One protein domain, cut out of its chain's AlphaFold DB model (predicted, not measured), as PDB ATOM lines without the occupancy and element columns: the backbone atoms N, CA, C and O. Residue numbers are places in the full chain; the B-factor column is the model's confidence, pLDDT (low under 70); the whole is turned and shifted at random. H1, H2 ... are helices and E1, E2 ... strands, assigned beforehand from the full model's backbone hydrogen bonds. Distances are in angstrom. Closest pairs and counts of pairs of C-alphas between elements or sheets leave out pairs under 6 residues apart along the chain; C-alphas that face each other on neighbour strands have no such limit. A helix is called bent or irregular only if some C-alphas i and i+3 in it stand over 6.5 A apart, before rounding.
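Overview. This is residues 95 to 101, 119 to 127, 145 to 188 and 256 to 312 of the 346 residues of the protein "APH domain-containing protein" of Westerdykella ornata (UniProt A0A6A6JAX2). A strongly twisted sheet of three strands has one long helix, H3, slanting over one face, and at one end of the sheet the loop between E2 and E3 reaches outward, with residues 275 to 280 sticking out. H4 packs beside H3, H1 packs on the last part of H3, and the short H2 sits at the sheet's level beside E2. The printed part has 117 residues with four named helices and four named strands, in the order H1 E1 H2 H3 E2 E3 E4 H4, and its class is mixed, helices and strands. The sheet runs E1, E3, E2 and is mixed: E1 and E3 are parallel, E3 and E2 antiparallel. The whole is elongated, spanning 52 by 33 by 21 A, and only just compact, close to loose, with a radius of gyration of the C-alphas of 16.0 A.

Along the chain. In the sheet, E1 is residues 120 to 126, 20.6 A from first to last C-alpha, E3 is residues 284 to 291, 22.7 A, and E2 is residues 265 to 272, 21.4 A. The longest helix, H3, is residues 158 to 178 and measures 30.4 A, from C-alpha 158 at (-18.245, -32.130, -31.617) to C-alpha 178 at (-45.934, -33.706, -43.949). H1 is residues 95 to 100, 11.1 A long, and begins at C-alpha 95 at (-46.991, -36.151, -39.121); it is irregular, with C-alphas 95 and 98 7.0 A apart. H2 is residues 149 to 152, and E4 is residues 298 to 300. H4 is residues 302 to 309, 11.3 A long, and ends at C-alpha 309 at (-32.676, -23.349, -34.632).

Arrangement. E3 is the inner strand, with the edge strands E1 and E2 as its neighbours. E1 and E3 are parallel, with N 123 and O 287 at 3.0 A and N 289 and O 123 at 2.8 A, both within hydrogen-bond range. E2 and E3 form an antiparallel hairpin, with N 268 and O 288 at 2.9 A and N 270 and O 286 at 2.8 A, both within hydrogen-bond range. The sheet is only just strongly twisted, its C-alphas lying up to 4.4 A off the best plane. Residues 147 to 148 pair, antiparallel, with residues 266 to 267 of E2. H3 is on the sheet, over E1 and E3, at a height over the sheet of 8.7 A; this makes two layers, a helix on one face of a sheet. It runs slantwise to the strands, at 37 degrees to E1 on the local plane, and its closest C-alphas to E1 are those of Ile 164 and Val 122, 6.4 A apart. With residues 169 to 176 alone H3 touches H4, at a shallow tilt of 24 degrees, opposite ways; the closest C-alphas, of His 176 and Ser 302, are 6.2 A apart. With residues 171 to 178 alone H3 touches H1, at a steep tilt of 51 degrees, opposite ways; the closest C-alphas, of Ser 178 and Phe 95, are 5.5 A apart. H1 only grazes the sheet, with residues 96 to 99. H2 stands only just at the sheet's level, at a height over the sheet of 3.9 A, and the C-alphas of Val 149 and Val 265 in E2, the closest, are 5.8 A apart. H4 is not on the sheet. E4 pairs with no named strand, and E4 and H4 meet only through their link. In H3 and H4 every O i to N i+4 pair is within hydrogen-bond range; H1 has 0 of 2 such pairs, and 2 of 3 O i to N i+3 pairs, within range, and H2 is too short for an O i to N i+4 pair.

Size, cuts and confidence. The two C-alphas farthest apart, those of Pro 184 and Gly 278, are 51.8 A apart. Three cuts omit residues 102 to 118, 128 to 144 and 189 to 255, with C-alpha gaps of 21.1 A, 10.4 A and 11.2 A. Of the links that are printed whole, E2 to E3 is long, with 11 residues. The mean pLDDT of the printed part is 84.4; residues 97 to 101, 181 to 185, 272 to 283 and 311 to 312 are under 70.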
ATOM      1  N   PHE A  95     -47.959 -36.542 -38.087       84.56
ATOM      2  CA  PHE A  95     -46.991 -36.151 -39.121       84.56
ATOM      3  C   PHE A  95     -45.644 -36.870 -38.997       84.56
ATOM      4  O   PHE A  95     -44.876 -36.902 -39.957       84.56
ATOM      5  N   LEU A  96     -45.334 -37.397 -37.810       81.69
ATOM      6  CA  LEU A  96     -44.016 -37.921 -37.453       81.69
ATOM      7  C   LEU A  96     -43.969 -39.451 -37.359       81.69
ATOM      8  O   LEU A  96     -42.873 -40.013 -37.316       81.69
ATOM      9  N   ASP A  97     -45.117 -40.129 -37.331       68.44
ATOM     10  CA  ASP A  97     -45.187 -41.591 -37.228       68.44
ATOM     11  C   ASP A  97     -44.556 -42.310 -38.447       68.44
ATOM     12  O   ASP A  97     -44.009 -43.403 -38.291       68.44
ATOM     13  N   ASP A  98     -44.473 -41.653 -39.614       54.19
ATOM     14  CA  ASP A  98     -43.766 -42.154 -40.812       54.19
ATOM     15  C   ASP A  98     -42.227 -42.123 -40.698       54.19
ATOM     16  O   ASP A  98     -41.516 -42.767 -41.469       54.19
ATOM     17  N   VAL A  99     -41.662 -41.430 -39.699       54.00
ATOM     18  CA  VAL A  99     -40.197 -41.380 -39.495       54.00
ATOM     19  C   VAL A  99     -39.654 -42.724 -38.980       54.00
ATOM     20  O   VAL A  99     -38.447 -42.975 -39.038       54.00
ATOM     21  N   GLY A 100     -40.530 -43.599 -38.471       48.25
ATOM     22  CA  GLY A 100     -40.165 -44.870 -37.849       48.25
ATOM     23  C   GLY A 100     -40.227 -46.112 -38.743       48.25
ATOM     24  O   GLY A 100     -39.656 -47.125 -38.341       48.25
ATOM     25  N   SER A 101     -40.899 -46.067 -39.900       42.53
ATOM     26  CA  SER A 101     -41.237 -47.277 -40.672       42.53
ATOM     27  C   SER A 101     -40.375 -47.531 -41.914       42.53
ATOM     28  O   SER A 101     -40.123 -48.699 -42.184       42.53
ATOM     29  N   GLY A 119     -21.680 -46.622 -32.811       75.75
ATOM     30  CA  GLY A 119     -22.273 -46.768 -31.478       75.75
ATOM     31  C   GLY A 119     -22.823 -45.488 -30.846       75.75
ATOM     32  O   GLY A 119     -22.980 -45.439 -29.627       75.75
ATOM     33  N   MET A 120     -23.198 -44.473 -31.626       83.62
ATOM     34  CA  MET A 120     -24.061 -43.398 -31.121       83.62
ATOM     35  C   MET A 120     -25.300 -43.199 -31.992       83.62
ATOM     36  O   MET A 120     -25.174 -43.024 -33.201       83.62
ATOM     37  N   SER A 121     -26.481 -43.182 -31.367       89.50
ATOM     38  CA  SER A 121     -27.746 -42.823 -32.017       89.50
ATOM     39  C   SER A 121     -28.379 -41.600 -31.360       89.50
ATOM     40  O   SER A 121     -28.294 -41.416 -30.146       89.50
ATOM     41  N   VAL A 122     -29.020 -40.764 -32.174       92.88
ATOM     42  CA  VAL A 122     -29.803 -39.611 -31.723       92.88
ATOM     43  C   VAL A 122     -31.227 -39.792 -32.232       92.88
ATOM     44  O   VAL A 122     -31.414 -40.313 -33.328       92.88
ATOM     45  N   ARG A 123     -32.230 -39.434 -31.429       93.94
ATOM     46  CA  ARG A 123     -33.639 -39.494 -31.831       93.94
ATOM     47  C   ARG A 123     -34.393 -38.278 -31.319       93.94
ATOM     48  O   ARG A 123     -34.434 -38.075 -30.110       93.94
ATOM     49  N   ALA A 124     -35.039 -37.539 -32.212       95.25
ATOM     50  CA  ALA A 124     -35.953 -36.461 -31.861       95.25
ATOM     51  C   ALA A 124     -37.412 -36.923 -31.828       95.25
ATOM     52  O   ALA A 124     -37.836 -37.807 -32.576       95.25
ATOM     53  N   ARG A 125     -38.188 -36.322 -30.926       95.12
ATOM     54  CA  ARG A 125     -39.639 -36.496 -30.808       95.12
ATOM     55  C   ARG A 125     -40.276 -35.239 -30.230       95.12
ATOM     56  O   ARG A 125     -39.624 -34.511 -29.484       95.12
ATOM     57  N   ALA A 126     -41.563 -35.036 -30.490       96.38
ATOM     58  CA  ALA A 126     -42.355 -34.106 -29.695       96.38
ATOM     59  C   ALA A 126     -42.535 -34.637 -28.259       96.38
ATOM     60  O   ALA A 126     -42.456 -35.848 -27.994       96.38
ATOM     61  N   VAL A 127     -42.766 -33.728 -27.317       96.62
ATOM     62  CA  VAL A 127     -43.197 -34.089 -25.965       96.62
ATOM     63  C   VAL A 127     -44.545 -34.805 -26.012       96.62
ATOM     64  O   VAL A 127     -45.416 -34.477 -26.809       96.62
ATOM     65  N   GLY A 145     -36.480 -34.624 -19.863       91.19
ATOM     66  CA  GLY A 145     -35.115 -34.520 -19.356       91.19
ATOM     67  C   GLY A 145     -34.895 -33.293 -18.472       91.19
ATOM     68  O   GLY A 145     -35.783 -32.476 -18.232       91.19
ATOM     69  N   SER A 146     -33.679 -33.168 -17.940       90.06
ATOM     70  CA  SER A 146     -33.318 -32.099 -16.997       90.06
ATOM     71  C   SER A 146     -32.553 -30.933 -17.621       90.06
ATOM     72  O   SER A 146     -32.410 -29.906 -16.965       90.06
ATOM     73  N   GLN A 147     -32.096 -31.072 -18.866       93.38
ATOM     74  CA  GLN A 147     -31.260 -30.092 -19.552       93.38
ATOM     75  C   GLN A 147     -31.797 -29.868 -20.968       93.38
ATOM     76  O   GLN A 147     -32.263 -30.812 -21.609       93.38
ATOM     77  N   ASN A 148     -31.736 -28.630 -21.455       94.88
ATOM     78  CA  ASN A 148     -31.984 -28.311 -22.860       94.88
ATOM     79  C   ASN A 148     -30.671 -28.348 -23.668       94.88
ATOM     80  O   ASN A 148     -29.576 -28.345 -23.104       94.88
ATOM     81  N   VAL A 149     -30.763 -28.386 -24.999       94.75
ATOM     82  CA  VAL A 149     -29.595 -28.443 -25.892       94.75
ATOM     83  C   VAL A 149     -28.701 -27.211 -25.737       94.75
ATOM     84  O   VAL A 149     -27.482 -27.343 -25.824       94.75
ATOM     85  N   LYS A 150     -29.270 -26.026 -25.476       92.81
ATOM     86  CA  LYS A 150     -28.491 -24.798 -25.240       92.81
ATOM     87  C   LYS A 150     -27.554 -24.948 -24.041       92.81
ATOM     88  O   LYS A 150     -26.376 -24.621 -24.154       92.81
ATOM     89  N   ASP A 151     -28.065 -25.446 -22.923       92.44
ATOM     90  CA  ASP A 151     -27.299 -25.605 -21.688       92.44
ATOM     91  C   ASP A 151     -26.341 -26.797 -21.782       92.44
ATOM     92  O   ASP A 151     -25.234 -26.743 -21.255       92.44
ATOM     93  N   ALA A 152     -26.726 -27.855 -22.504       92.94
ATOM     94  CA  ALA A 152     -25.866 -29.010 -22.753       92.94
ATOM     95  C   ALA A 152     -24.719 -28.714 -23.725       92.94
ATOM     96  O   ALA A 152     -23.763 -29.483 -23.786       92.94
ATOM     97  N   TYR A 153     -24.791 -27.622 -24.492       90.06
ATOM     98  CA  TYR A 153     -23.857 -27.336 -25.582       90.06
ATOM     99  C   TYR A 153     -22.385 -27.340 -25.145       90.06
ATOM    100  O   TYR A 153     -21.526 -27.768 -25.911       90.06
ATOM    101  N   GLN A 154     -22.092 -26.912 -23.911       88.62
ATOM    102  CA  GLN A 154     -20.730 -26.900 -23.358       88.62
ATOM    103  C   GLN A 154     -20.187 -28.305 -23.048       88.62
ATOM    104  O   GLN A 154     -18.976 -28.514 -23.086       88.62
ATOM    105  N   ASP A 155     -21.077 -29.262 -22.785       90.62
ATOM    106  CA  ASP A 155     -20.748 -30.641 -22.409       90.62
ATOM    107  C   ASP A 155     -20.831 -31.615 -23.599       90.62
ATOM    108  O   ASP A 155     -20.447 -32.787 -23.491       90.62
ATOM    109  N   LEU A 156     -21.369 -31.163 -24.737       90.12
ATOM    110  CA  LEU A 156     -21.506 -31.966 -25.946       90.12
ATOM    111  C   LEU A 156     -20.187 -32.023 -26.721       90.12
ATOM    112  O   LEU A 156     -19.561 -31.011 -27.039       90.12
ATOM    113  N   LYS A 157     -19.781 -33.232 -27.106       91.56
ATOM    114  CA  LYS A 157     -18.656 -33.435 -28.023       91.56
ATOM    115  C   LYS A 157     -19.036 -32.952 -29.421       91.56
ATOM    116  O   LYS A 157     -20.193 -33.025 -29.822       91.56
ATOM    117  N   LYS A 158     -18.040 -32.566 -30.223       88.88
ATOM    118  CA  LYS A 158     -18.245 -32.130 -31.617       88.88
ATOM    119  C   LYS A 158     -19.069 -33.132 -32.447       88.88
ATOM    120  O   LYS A 158     -19.964 -32.711 -33.177       88.88
ATOM    121  N   GLY A 159     -18.793 -34.433 -32.310       88.69
ATOM    122  CA  GLY A 159     -19.560 -35.500 -32.969       88.69
ATOM    123  C   GLY A 159     -21.023 -35.555 -32.515       88.69
ATOM    124  O   GLY A 159     -21.924 -35.676 -33.343       88.69
ATOM    125  N   GLU A 160     -21.275 -35.346 -31.217       91.56
ATOM    126  CA  GLU A 160     -22.631 -35.284 -30.659       91.56
ATOM    127  C   GLU A 160     -23.401 -34.072 -31.195       91.56
ATOM    128  O   GLU A 160     -24.543 -34.220 -31.623       91.56
ATOM    129  N   VAL A 161     -22.771 -32.890 -31.234       92.69
ATOM    130  CA  VAL A 161     -23.384 -31.664 -31.774       92.69
ATOM    131  C   VAL A 161     -23.771 -31.847 -33.242       92.69
ATOM    132  O   VAL A 161     -24.887 -31.488 -33.620       92.69
ATOM    133  N   ARG A 162     -22.887 -32.442 -34.060       92.50
ATOM    134  CA  ARG A 162     -23.165 -32.736 -35.476       92.50
ATOM    135  C   ARG A 162     -24.395 -33.638 -35.619       92.50
ATOM    136  O   ARG A 162     -25.342 -33.257 -36.300       92.50
ATOM    137  N   LYS A 163     -24.419 -34.775 -34.917       92.62
ATOM    138  CA  LYS A 163     -25.531 -35.741 -34.978       92.62
ATOM    139  C   LYS A 163     -26.850 -35.175 -34.441       92.62
ATOM    140  O   LYS A 163     -27.909 -35.501 -34.966       92.62
ATOM    141  N   ILE A 164     -26.804 -34.318 -33.418       94.06
ATOM    142  CA  ILE A 164     -27.984 -33.593 -32.922       94.06
ATOM    143  C   ILE A 164     -28.516 -32.635 -33.993       94.06
ATOM    144  O   ILE A 164     -29.718 -32.620 -34.242       94.06
ATOM    145  N   GLY A 165     -27.637 -31.874 -34.651       94.19
ATOM    146  CA  GLY A 165     -28.026 -30.979 -35.744       94.19
ATOM    147  C   GLY A 165     -28.656 -31.724 -36.924       94.19
ATOM    148  O   GLY A 165     -29.713 -31.321 -37.402       94.19
ATOM    149  N   GLU A 166     -28.052 -32.837 -37.349       94.12
ATOM    150  CA  GLU A 166     -28.593 -33.713 -38.401       94.12
ATOM    151  C   GLU A 166     -29.973 -34.273 -38.027       94.12
ATOM    152  O   GLU A 166     -30.899 -34.244 -38.840       94.12
ATOM    153  N   GLU A 167     -30.134 -34.748 -36.788       94.69
ATOM    154  CA  GLU A 167     -31.406 -35.274 -36.288       94.69
ATOM    155  C   GLU A 167     -32.505 -34.210 -36.280       94.69
ATOM    156  O   GLU A 167     -33.596 -34.461 -36.790       94.69
ATOM    157  N   LEU A 168     -32.225 -33.025 -35.730       95.62
ATOM    158  CA  LEU A 168     -33.200 -31.938 -35.648       95.62
ATOM    159  C   LEU A 168     -33.561 -31.389 -37.029       95.62
ATOM    160  O   LEU A 168     -34.736 -31.146 -37.292       95.62
ATOM    161  N   GLY A 169     -32.582 -31.246 -37.927       95.25
ATOM    162  CA  GLY A 169     -32.826 -30.811 -39.303       95.25
ATOM    163  C   GLY A 169     -33.719 -31.792 -40.061       95.25
ATOM    164  O   GLY A 169     -34.679 -31.382 -40.710       95.25
ATOM    165  N   ARG A 170     -33.464 -33.099 -39.924       94.62
ATOM    166  CA  ARG A 170     -34.302 -34.140 -40.532       94.62
ATOM    167  C   ARG A 170     -35.701 -34.182 -39.915       94.62
ATOM    168  O   ARG A 170     -36.677 -34.338 -40.639       94.62
ATOM    169  N   TRP A 171     -35.803 -34.030 -38.596       95.00
ATOM    170  CA  TRP A 171     -37.081 -33.979 -37.890       95.00
ATOM    171  C   TRP A 171     -37.939 -32.784 -38.339       95.00
ATOM    172  O   TRP A 171     -39.115 -32.973 -38.645       95.00
ATOM    173  N   LEU A 172     -37.346 -31.589 -38.469       95.56
ATOM    174  CA  LEU A 172     -38.024 -30.407 -39.015       95.56
ATOM    175  C   LEU A 172     -38.457 -30.617 -40.464       95.56
ATOM    176  O   LEU A 172     -39.596 -30.313 -40.804       95.56
ATOM    177  N   ALA A 173     -37.577 -31.170 -41.304       94.19
ATOM    178  CA  ALA A 173     -37.899 -31.429 -42.702       94.19
ATOM    179  C   ALA A 173     -39.151 -32.308 -42.833       94.19
ATOM    180  O   ALA A 173     -40.031 -31.977 -43.623       94.19
ATOM    181  N   VAL A 174     -39.264 -33.365 -42.017       92.69
ATOM    182  CA  VAL A 174     -40.449 -34.234 -42.009       92.69
ATOM    183  C   VAL A 174     -41.682 -33.500 -41.489       92.69
ATOM    184  O   VAL A 174     -42.727 -33.550 -42.133       92.69
ATOM    185  N   LEU A 175     -41.571 -32.776 -40.368       93.50
ATOM    186  CA  LEU A 175     -42.677 -31.972 -39.843       93.50
ATOM    187  C   LEU A 175     -43.232 -31.028 -40.918       93.50
ATOM    188  O   LEU A 175     -44.441 -30.997 -41.153       93.50
ATOM    189  N   HIS A 176     -42.357 -30.278 -41.588       93.81
ATOM    190  CA  HIS A 176     -42.734 -29.276 -42.584       93.81
ATOM    191  C   HIS A 176     -43.276 -29.912 -43.869       93.81
ATOM    192  O   HIS A 176     -44.308 -29.468 -44.374       93.81
ATOM    193  N   SER A 177     -42.656 -30.984 -44.376       91.56
ATOM    194  CA  SER A 177     -43.126 -31.650 -45.598       91.56
ATOM    195  C   SER A 177     -44.484 -32.329 -45.408       91.56
ATOM    196  O   SER A 177     -45.350 -32.223 -46.278       91.56
ATOM    197  N   SER A 178     -44.697 -32.973 -44.257       89.25
ATOM    198  CA  SER A 178     -45.934 -33.706 -43.949       89.25
ATOM    199  C   SER A 178     -47.118 -32.780 -43.633       89.25
ATOM    200  O   SER A 178     -48.276 -33.168 -43.782       89.25
ATOM    201  N   SER A 179     -46.844 -31.536 -43.232       88.88
ATOM    202  CA  SER A 179     -47.857 -30.534 -42.867       88.88
ATOM    203  C   SER A 179     -48.064 -29.433 -43.918       88.88
ATOM    204  O   SER A 179     -48.762 -28.445 -43.657       88.88
ATOM    205  N   SER A 180     -47.457 -29.580 -45.100       82.62
ATOM    206  CA  SER A 180     -47.505 -28.567 -46.159       82.62
ATOM    207  C   SER A 180     -48.937 -28.228 -46.597       82.62
ATOM    208  O   SER A 180     -49.867 -29.005 -46.388       82.62
ATOM    209  N   ALA A 181     -49.134 -27.072 -47.238       63.66
ATOM    210  CA  ALA A 181     -50.428 -26.615 -47.769       63.66
ATOM    211  C   ALA A 181     -51.141 -27.623 -48.697       63.66
ATOM    212  O   ALA A 181     -52.348 -27.531 -48.910       63.66
ATOM    213  N   SER A 182     -50.413 -28.618 -49.210       61.81
ATOM    214  CA  SER A 182     -50.969 -29.747 -49.964       61.81
ATOM    215  C   SER A 182     -51.810 -30.704 -49.104       61.81
ATOM    216  O   SER A 182     -52.536 -31.518 -49.668       61.81
ATOM    217  N   SER A 183     -51.721 -30.614 -47.771       65.12
ATOM    218  CA  SER A 183     -52.508 -31.364 -46.784       65.12
ATOM    219  C   SER A 183     -53.797 -30.587 -46.450       65.12
ATOM    220  O   SER A 183     -53.766 -29.689 -45.602       65.12
ATOM    221  N   PRO A 184     -54.954 -30.907 -47.073       59.03
ATOM    222  CA  PRO A 184     -56.156 -30.060 -47.043       59.03
ATOM    223  C   PRO A 184     -56.873 -30.025 -45.685       59.03
ATOM    224  O   PRO A 184     -57.834 -29.282 -45.517       59.03
ATOM    225  N   SER A 185     -56.451 -30.859 -44.732       63.09
ATOM    226  CA  SER A 185     -57.115 -31.073 -43.441       63.09
ATOM    227  C   SER A 185     -56.459 -30.350 -42.265       63.09
ATOM    228  O   SER A 185     -57.005 -30.383 -41.163       63.09
ATOM    229  N   LEU A 186     -55.297 -29.717 -42.451       76.38
ATOM    230  CA  LEU A 186     -54.610 -29.058 -41.344       76.38
ATOM    231  C   LEU A 186     -55.254 -27.696 -41.053       76.38
ATOM    232  O   LEU A 186     -55.171 -26.787 -41.866       76.38
ATOM    233  N   SER A 187     -55.857 -27.547 -39.879       81.38
ATOM    234  CA  SER A 187     -56.396 -26.284 -39.368       81.38
ATOM    235  C   SER A 187     -55.992 -26.131 -37.905       81.38
ATOM    236  O   SER A 187     -56.011 -27.113 -37.163       81.38
ATOM    237  N   LEU A 188     -55.629 -24.914 -37.491       84.88
ATOM    238  CA  LEU A 188     -55.403 -24.578 -36.080       84.88
ATOM    239  C   LEU A 188     -56.655 -23.966 -35.432       84.88
ATOM    240  O   LEU A 188     -56.549 -23.198 -34.479       84.88
ATOM    241  N   CYS A 256     -45.481 -24.796 -38.407       95.69
ATOM    242  CA  CYS A 256     -44.276 -24.388 -37.706       95.69
ATOM    243  C   CYS A 256     -44.465 -24.604 -36.206       95.69
ATOM    244  O   CYS A 256     -45.545 -24.341 -35.666       95.69
ATOM    245  N   HIS A 257     -43.403 -25.009 -35.517       97.38
ATOM    246  CA  HIS A 257     -43.372 -24.977 -34.056       97.38
ATOM    247  C   HIS A 257     -43.510 -23.538 -33.547       97.38
ATOM    248  O   HIS A 257     -44.161 -23.295 -32.536       97.38
ATOM    249  N   GLY A 258     -42.897 -22.577 -34.248       94.50
ATOM    250  CA  GLY A 258     -43.061 -21.152 -33.977       94.50
ATOM    251  C   GLY A 258     -42.350 -20.655 -32.717       94.50
ATOM    252  O   GLY A 258     -42.581 -19.525 -32.312       94.50
ATOM    253  N   ASP A 259     -41.478 -21.455 -32.116       95.62
ATOM    254  CA  ASP A 259     -40.444 -21.012 -31.164       95.62
ATOM    255  C   ASP A 259     -39.361 -22.099 -31.099       95.62
ATOM    256  O   ASP A 259     -39.046 -22.660 -30.048       95.62
ATOM    257  N   PHE A 260     -38.862 -22.509 -32.266       96.38
ATOM    258  CA  PHE A 260     -37.968 -23.659 -32.372       96.38
ATOM    259  C   PHE A 260     -36.512 -23.233 -32.197       96.38
ATOM    260  O   PHE A 260     -35.794 -22.970 -33.158       96.38
ATOM    261  N   TRP A 261     -36.052 -23.173 -30.953       94.25
ATOM    262  CA  TRP A 261     -34.657 -22.882 -30.620       94.25
ATOM    263  C   TRP A 261     -34.105 -23.905 -29.625       94.25
ATOM    264  O   TRP A 261     -34.838 -24.669 -29.003       94.25
ATOM    265  N   THR A 262     -32.784 -23.920 -29.438       94.44
ATOM    266  CA  THR A 262     -32.088 -24.931 -28.615       94.44
ATOM    267  C   THR A 262     -32.483 -24.941 -27.131       94.44
ATOM    268  O   THR A 262     -32.180 -25.910 -26.436       94.44
ATOM    269  N   GLY A 263     -33.167 -23.903 -26.636       94.38
ATOM    270  CA  GLY A 263     -33.769 -23.882 -25.298       94.38
ATOM    271  C   GLY A 263     -35.033 -24.741 -25.170       94.38
ATOM    272  O   GLY A 263     -35.300 -25.251 -24.086       94.38
ATOM    273  N   ASN A 264     -35.737 -24.979 -26.281       96.81
ATOM    274  CA  ASN A 264     -36.990 -25.739 -26.354       96.81
ATOM    275  C   ASN A 264     -36.784 -27.189 -26.832       96.81
ATOM    276  O   ASN A 264     -37.725 -27.897 -27.185       96.81
ATOM    277  N   VAL A 265     -35.535 -27.661 -26.819       97.31
ATOM    278  CA  VAL A 265     -35.184 -29.057 -27.099       97.31
ATOM    279  C   VAL A 265     -34.496 -29.629 -25.870       97.31
ATOM    280  O   VAL A 265     -33.369 -29.252 -25.559       97.31
ATOM    281  N   LEU A 266     -35.165 -30.535 -25.160       96.81
ATOM    282  CA  LEU A 266     -34.603 -31.246 -24.012       96.81
ATOM    283  C   LEU A 266     -33.729 -32.409 -24.475       96.81
ATOM    284  O   LEU A 266     -34.054 -33.067 -25.461       96.81
ATOM    285  N   VAL A 267     -32.638 -32.668 -23.757       95.00
ATOM    286  CA  VAL A 267     -31.674 -33.725 -24.072       95.00
ATOM    287  C   VAL A 267     -31.536 -34.710 -22.914       95.00
ATOM    288  O   VAL A 267     -31.355 -34.333 -21.755       95.00
ATOM    289  N   GLU A 268     -31.587 -36.000 -23.236       93.31
ATOM    290  CA  GLU A 268     -31.360 -37.091 -22.295       93.31
ATOM    291  C   GLU A 268     -30.341 -38.080 -22.879       93.31
ATOM    292  O   GLU A 268     -30.592 -38.731 -23.896       93.31
ATOM    293  N   LYS A 269     -29.176 -38.211 -22.230       90.81
ATOM    294  CA  LYS A 269     -28.154 -39.199 -22.605       90.81
ATOM    295  C   LYS A 269     -28.400 -40.511 -21.860       90.81
ATOM    296  O   LYS A 269     -28.323 -40.562 -20.634       90.81
ATOM    297  N   LYS A 270     -28.637 -41.590 -22.602       86.75
ATOM    298  CA  LYS A 270     -28.790 -42.954 -22.089       86.75
ATOM    299  C   LYS A 270     -27.601 -43.805 -22.510       86.75
ATOM    300  O   LYS A 270     -27.282 -43.915 -23.692       86.75
ATOM    301  N   ALA A 271     -26.964 -44.447 -21.539       80.38
ATOM    302  CA  ALA A 271     -26.013 -45.511 -21.819       80.38
ATOM    303  C   ALA A 271     -26.798 -46.805 -22.067       80.38
ATOM    304  O   ALA A 271     -27.372 -47.364 -21.128       80.38
ATOM    305  N   ASN A 272     -26.830 -47.298 -23.308       66.44
ATOM    306  CA  ASN A 272     -27.360 -48.631 -23.557       66.44
ATOM    307  C   ASN A 272     -26.331 -49.643 -23.050       66.44
ATOM    308  O   ASN A 272     -25.263 -49.821 -23.637       66.44
ATOM    309  N   ARG A 273     -26.651 -50.328 -21.949       55.75
ATOM    310  CA  ARG A 273     -25.976 -51.585 -21.624       55.75
ATOM    311  C   ARG A 273     -26.543 -52.627 -22.578       55.75
ATOM    312  O   ARG A 273     -27.730 -52.918 -22.496       55.75
ATOM    313  N   ALA A 274     -25.729 -53.137 -23.498       53.34
ATOM    314  CA  ALA A 274     -26.129 -54.232 -24.370       53.34
ATOM    315  C   ALA A 274     -26.614 -55.413 -23.508       53.34
ATOM    316  O   ALA A 274     -25.823 -56.049 -22.814       53.34
ATOM    317  N   THR A 275     -27.919 -55.680 -23.514       50.06
ATOM    318  CA  THR A 275     -28.509 -56.888 -22.937       50.06
ATOM    319  C   THR A 275     -29.123 -57.696 -24.060       50.06
ATOM    320  O   THR A 275     -30.336 -57.737 -24.192       50.06
ATOM    321  N   ASP A 276     -28.270 -58.339 -24.850       44.03
ATOM    322  CA  ASP A 276     -28.650 -59.534 -25.591       44.03
ATOM    323  C   ASP A 276     -27.536 -60.572 -25.426       44.03
ATOM    324  O   ASP A 276     -26.405 -60.403 -25.881       44.03
ATOM    325  N   ALA A 277     -27.866 -61.613 -24.661       48.56
ATOM    326  CA  ALA A 277     -27.225 -62.925 -24.609       48.56
ATOM    327  C   ALA A 277     -25.728 -62.993 -25.000       48.56
ATOM    328  O   ALA A 277     -25.358 -63.514 -26.051       48.56
ATOM    329  N   GLY A 278     -24.840 -62.535 -24.111       48.56
ATOM    330  CA  GLY A 278     -23.445 -62.995 -24.077       48.56
ATOM    331  C   GLY A 278     -22.482 -62.437 -25.131       48.56
ATOM    332  O   GLY A 278     -21.319 -62.840 -25.129       48.56
ATOM    333  N   LYS A 279     -22.891 -61.492 -25.988       50.59
ATOM    334  CA  LYS A 279     -21.947 -60.702 -26.798       50.59
ATOM    335  C   LYS A 279     -21.719 -59.348 -26.134       50.59
ATOM    336  O   LYS A 279     -22.633 -58.534 -26.046       50.59
ATOM    337  N   VAL A 280     -20.493 -59.104 -25.671       51.72
ATOM    338  CA  VAL A 280     -20.043 -57.776 -25.227       51.72
ATOM    339  C   VAL A 280     -19.982 -56.877 -26.465       51.72
ATOM    340  O   VAL A 280     -18.962 -56.806 -27.140       51.72
ATOM    341  N   GLY A 281     -21.112 -56.272 -26.830       56.34
ATOM    342  CA  GLY A 281     -21.144 -55.193 -27.812       56.34
ATOM    343  C   GLY A 281     -20.517 -53.930 -27.222       56.34
ATOM    344  O   GLY A 281     -20.577 -53.717 -26.007       56.34
ATOM    345  N   ASN A 282     -19.917 -53.094 -28.071       58.25
ATOM    346  CA  ASN A 282     -19.427 -51.783 -27.649       58.25
ATOM    347  C   ASN A 282     -20.576 -50.972 -27.013       58.25
ATOM    348  O   ASN A 282     -21.702 -51.021 -27.517       58.25
ATOM    349  N   PRO A 283     -20.332 -50.246 -25.905       63.03
ATOM    350  CA  PRO A 283     -21.362 -49.447 -25.251       63.03
ATOM    351  C   PRO A 283     -21.921 -48.409 -26.227       63.03
ATOM    352  O   PRO A 283     -21.195 -47.532 -26.691       63.03
ATOM    353  N   GLN A 284     -23.216 -48.513 -26.526       73.38
ATOM    354  CA  GLN A 284     -23.890 -47.611 -27.450       73.38
ATOM    355  C   GLN A 284     -24.509 -46.448 -26.669       73.38
ATOM    356  O   GLN A 284     -25.324 -46.647 -25.765       73.38
ATOM    357  N   THR A 285     -24.113 -45.222 -27.000       85.62
ATOM    358  CA  THR A 285     -24.713 -44.020 -26.411       85.62
ATOM    359  C   THR A 285     -25.950 -43.649 -27.212       85.62
ATOM    360  O   THR A 285     -25.883 -43.479 -28.428       85.62
ATOM    361  N   ARG A 286     -27.091 -43.515 -26.543       90.56
ATOM    362  CA  ARG A 286     -28.318 -43.005 -27.151       90.56
ATOM    363  C   ARG A 286     -28.613 -41.622 -26.592       90.56
ATOM    364  O   ARG A 286     -28.647 -41.452 -25.377       90.56
ATOM    365  N   ILE A 287     -28.847 -40.655 -27.467       93.31
ATOM    366  CA  ILE A 287     -29.312 -39.320 -27.095       93.31
ATOM    367  C   ILE A 287     -30.768 -39.184 -27.528       93.31
ATOM    368  O   ILE A 287     -31.076 -39.224 -28.718       93.31
ATOM    369  N   ASP A 288     -31.664 -39.031 -26.562       94.62
ATOM    370  CA  ASP A 288     -33.061 -38.711 -26.827       94.62
ATOM    371  C   ASP A 288     -33.245 -37.191 -26.761       94.62
ATOM    372  O   ASP A 288     -32.861 -36.551 -25.781       94.62
ATOM    373  N   LEU A 289     -33.829 -36.624 -27.812       96.88
ATOM    374  CA  LEU A 289     -34.199 -35.220 -27.914       96.88
ATOM    375  C   LEU A 289     -35.721 -35.096 -27.815       96.88
ATOM    376  O   LEU A 289     -36.451 -35.793 -28.522       96.88
ATOM    377  N   THR A 290     -36.206 -34.207 -26.952       97.50
ATOM    378  CA  THR A 290     -37.641 -33.945 -26.786       97.50
ATOM    379  C   THR A 290     -37.935 -32.479 -27.079       97.50
ATOM    380  O   THR A 290     -37.502 -31.608 -26.330       97.50
ATOM    381  N   VAL A 291     -38.672 -32.212 -28.155       98.00
ATOM    382  CA  VAL A 291     -39.116 -30.869 -28.556       98.00
ATOM    383  C   VAL A 291     -40.353 -30.483 -27.740       98.00
ATOM    384  O   VAL A 291     -41.363 -31.197 -27.763       98.00
ATOM    385  N   VAL A 292     -40.259 -29.382 -26.996       97.69
ATOM    386  CA  VAL A 292     -41.263 -28.883 -26.039       97.69
ATOM    387  C   VAL A 292     -41.696 -27.460 -26.396       97.69
ATOM    388  O   VAL A 292     -41.034 -26.811 -27.187       97.69
ATOM    389  N   ASP A 293     -42.734 -26.953 -25.725       97.25
ATOM    390  CA  ASP A 293     -43.156 -25.545 -25.793       97.25
ATOM    391  C   ASP A 293     -43.837 -25.138 -27.112       97.25
ATOM    392  O   ASP A 293     -43.490 -24.157 -27.763       97.25
ATOM    393  N   TRP A 294     -44.867 -25.898 -27.494       97.88
ATOM    394  CA  TRP A 294     -45.608 -25.700 -28.747       97.88
ATOM    395  C   TRP A 294     -46.684 -24.603 -28.673       97.88
ATOM    396  O   TRP A 294     -47.558 -24.534 -29.532       97.88
ATOM    397  N   GLU A 295     -46.661 -23.730 -27.663       97.19
ATOM    398  CA  GLU A 295     -47.699 -22.699 -27.477       97.19
ATOM    399  C   GLU A 295     -47.719 -21.639 -28.593       97.19
ATOM    400  O   GLU A 295     -48.729 -20.967 -28.821       97.19
ATOM    401  N   MET A 296     -46.607 -21.539 -29.327       96.69
ATOM    402  CA  MET A 296     -46.420 -20.651 -30.472       96.69
ATOM    403  C   MET A 296     -46.632 -21.341 -31.824       96.69
ATOM    404  O   MET A 296     -46.335 -20.740 -32.861       96.69
ATOM    405  N   VAL A 297     -47.167 -22.572 -31.826       96.44
ATOM    406  CA  VAL A 297     -47.494 -23.312 -33.050       96.44
ATOM    407  C   VAL A 297     -48.306 -22.430 -33.990       96.44
ATOM    408  O   VAL A 297     -49.236 -21.742 -33.565       96.44
ATOM    409  N   ARG A 298     -47.960 -22.431 -35.272       94.69
ATOM    410  CA  ARG A 298     -48.673 -21.651 -36.285       94.69
ATOM    411  C   ARG A 298     -48.493 -22.251 -37.664       94.69
ATOM    412  O   ARG A 298     -47.542 -22.985 -37.909       94.69
ATOM    413  N   LEU A 299     -49.375 -21.888 -38.580       92.94
ATOM    414  CA  LEU A 299     -49.111 -22.024 -40.004       92.94
ATOM    415  C   LEU A 299     -48.207 -20.867 -40.444       92.94
ATOM    416  O   LEU A 299     -48.346 -19.739 -39.961       92.94
ATOM    417  N   GLY A 300     -47.226 -21.159 -41.288       92.31
ATOM    418  CA  GLY A 300     -46.269 -20.165 -41.763       92.31
ATOM    419  C   GLY A 300     -45.139 -20.785 -42.563       92.31
ATOM    420  O   GLY A 300     -45.224 -21.959 -42.910       92.31
ATOM    421  N   THR A 301     -44.089 -20.007 -42.845       92.50
ATOM    422  CA  THR A 301     -42.917 -20.516 -43.570       92.50
ATOM    423  C   THR A 301     -41.971 -21.368 -42.721       92.50
ATOM    424  O   THR A 301     -41.550 -20.970 -41.625       92.50
ATOM    425  N   SER A 302     -41.550 -22.503 -43.288       93.75
ATOM    426  CA  SER A 302     -40.558 -23.432 -42.722       93.75
ATOM    427  C   SER A 302     -39.244 -22.741 -42.337       93.75
ATOM    428  O   SER A 302     -38.593 -23.104 -41.351       93.75
ATOM    429  N   ALA A 303     -38.880 -21.676 -43.061       92.62
ATOM    430  CA  ALA A 303     -37.671 -20.898 -42.822       92.62
ATOM    431  C   ALA A 303     -37.601 -20.305 -41.405       92.62
ATOM    432  O   ALA A 303     -36.504 -20.087 -40.891       92.62
ATOM    433  N   THR A 304     -38.743 -20.062 -40.755       91.94
ATOM    434  CA  THR A 304     -38.772 -19.461 -39.414       91.94
ATOM    435  C   THR A 304     -38.265 -20.406 -38.326       91.94
ATOM    436  O   THR A 304     -37.394 -20.002 -37.556       91.94
ATOM    437  N   ASP A 305     -38.706 -21.666 -38.309       95.38
ATOM    438  CA  ASP A 305     -38.188 -22.671 -37.369       95.38
ATOM    439  C   ASP A 305     -36.698 -22.953 -37.635       95.38
ATOM    440  O   ASP A 305     -35.889 -23.026 -36.708       95.38
ATOM    441  N   VAL A 306     -36.301 -23.045 -38.911       94.00
ATOM    442  CA  VAL A 306     -34.897 -23.283 -39.290       94.00
ATOM    443  C   VAL A 306     -34.003 -22.132 -38.829       94.00
ATOM    444  O   VAL A 306     -32.961 -22.373 -38.217       94.00
ATOM    445  N   ALA A 307     -34.404 -20.881 -39.068       90.69
ATOM    446  CA  ALA A 307     -33.630 -19.711 -38.663       90.69
ATOM    447  C   ALA A 307     -33.504 -19.590 -37.134       90.69
ATOM    448  O   ALA A 307     -32.457 -19.174 -36.642       90.69
ATOM    449  N   GLN A 308     -34.532 -19.982 -36.378       87.69
ATOM    450  CA  GLN A 308     -34.505 -19.983 -34.911       87.69
ATOM    451  C   GLN A 308     -33.654 -21.106 -34.316       87.69
ATOM    452  O   GLN A 308     -33.079 -20.932 -33.236       87.69
ATOM    453  N   SER A 309     -33.529 -22.226 -35.034       84.00
ATOM    454  CA  SER A 309     -32.676 -23.349 -34.632       84.00
ATOM    455  C   SER A 309     -31.187 -23.008 -34.691       84.00
ATOM    456  O   SER A 309     -30.376 -23.639 -34.004       84.00
ATOM    457  N   ALA A 310     -30.823 -22.009 -35.504       73.31
ATOM    458  CA  ALA A 310     -29.446 -21.591 -35.661       73.31
ATOM    459  C   ALA A 310     -28.879 -21.142 -34.303       73.31
ATOM    460  O   ALA A 310     -29.563 -20.445 -33.544       73.31
ATOM    461  N   PRO A 311     -27.627 -21.512 -33.971       59.66
ATOM    462  CA  PRO A 311     -27.008 -21.076 -32.733       59.66
ATOM    463  C   PRO A 311     -27.076 -19.553 -32.657       59.66
ATOM    464  O   PRO A 311     -26.515 -18.863 -33.511       59.66
ATOM    465  N   LYS A 312     -27.741 -19.015 -31.627       55.47
ATOM    466  CA  LYS A 312     -27.534 -17.612 -31.264       55.47
ATOM    467  C   LYS A 312     -26.028 -17.489 -31.020       55.47
ATOM    468  O   LYS A 312     -25.541 -18.221 -30.151       55.47
TER     469      LYS A 312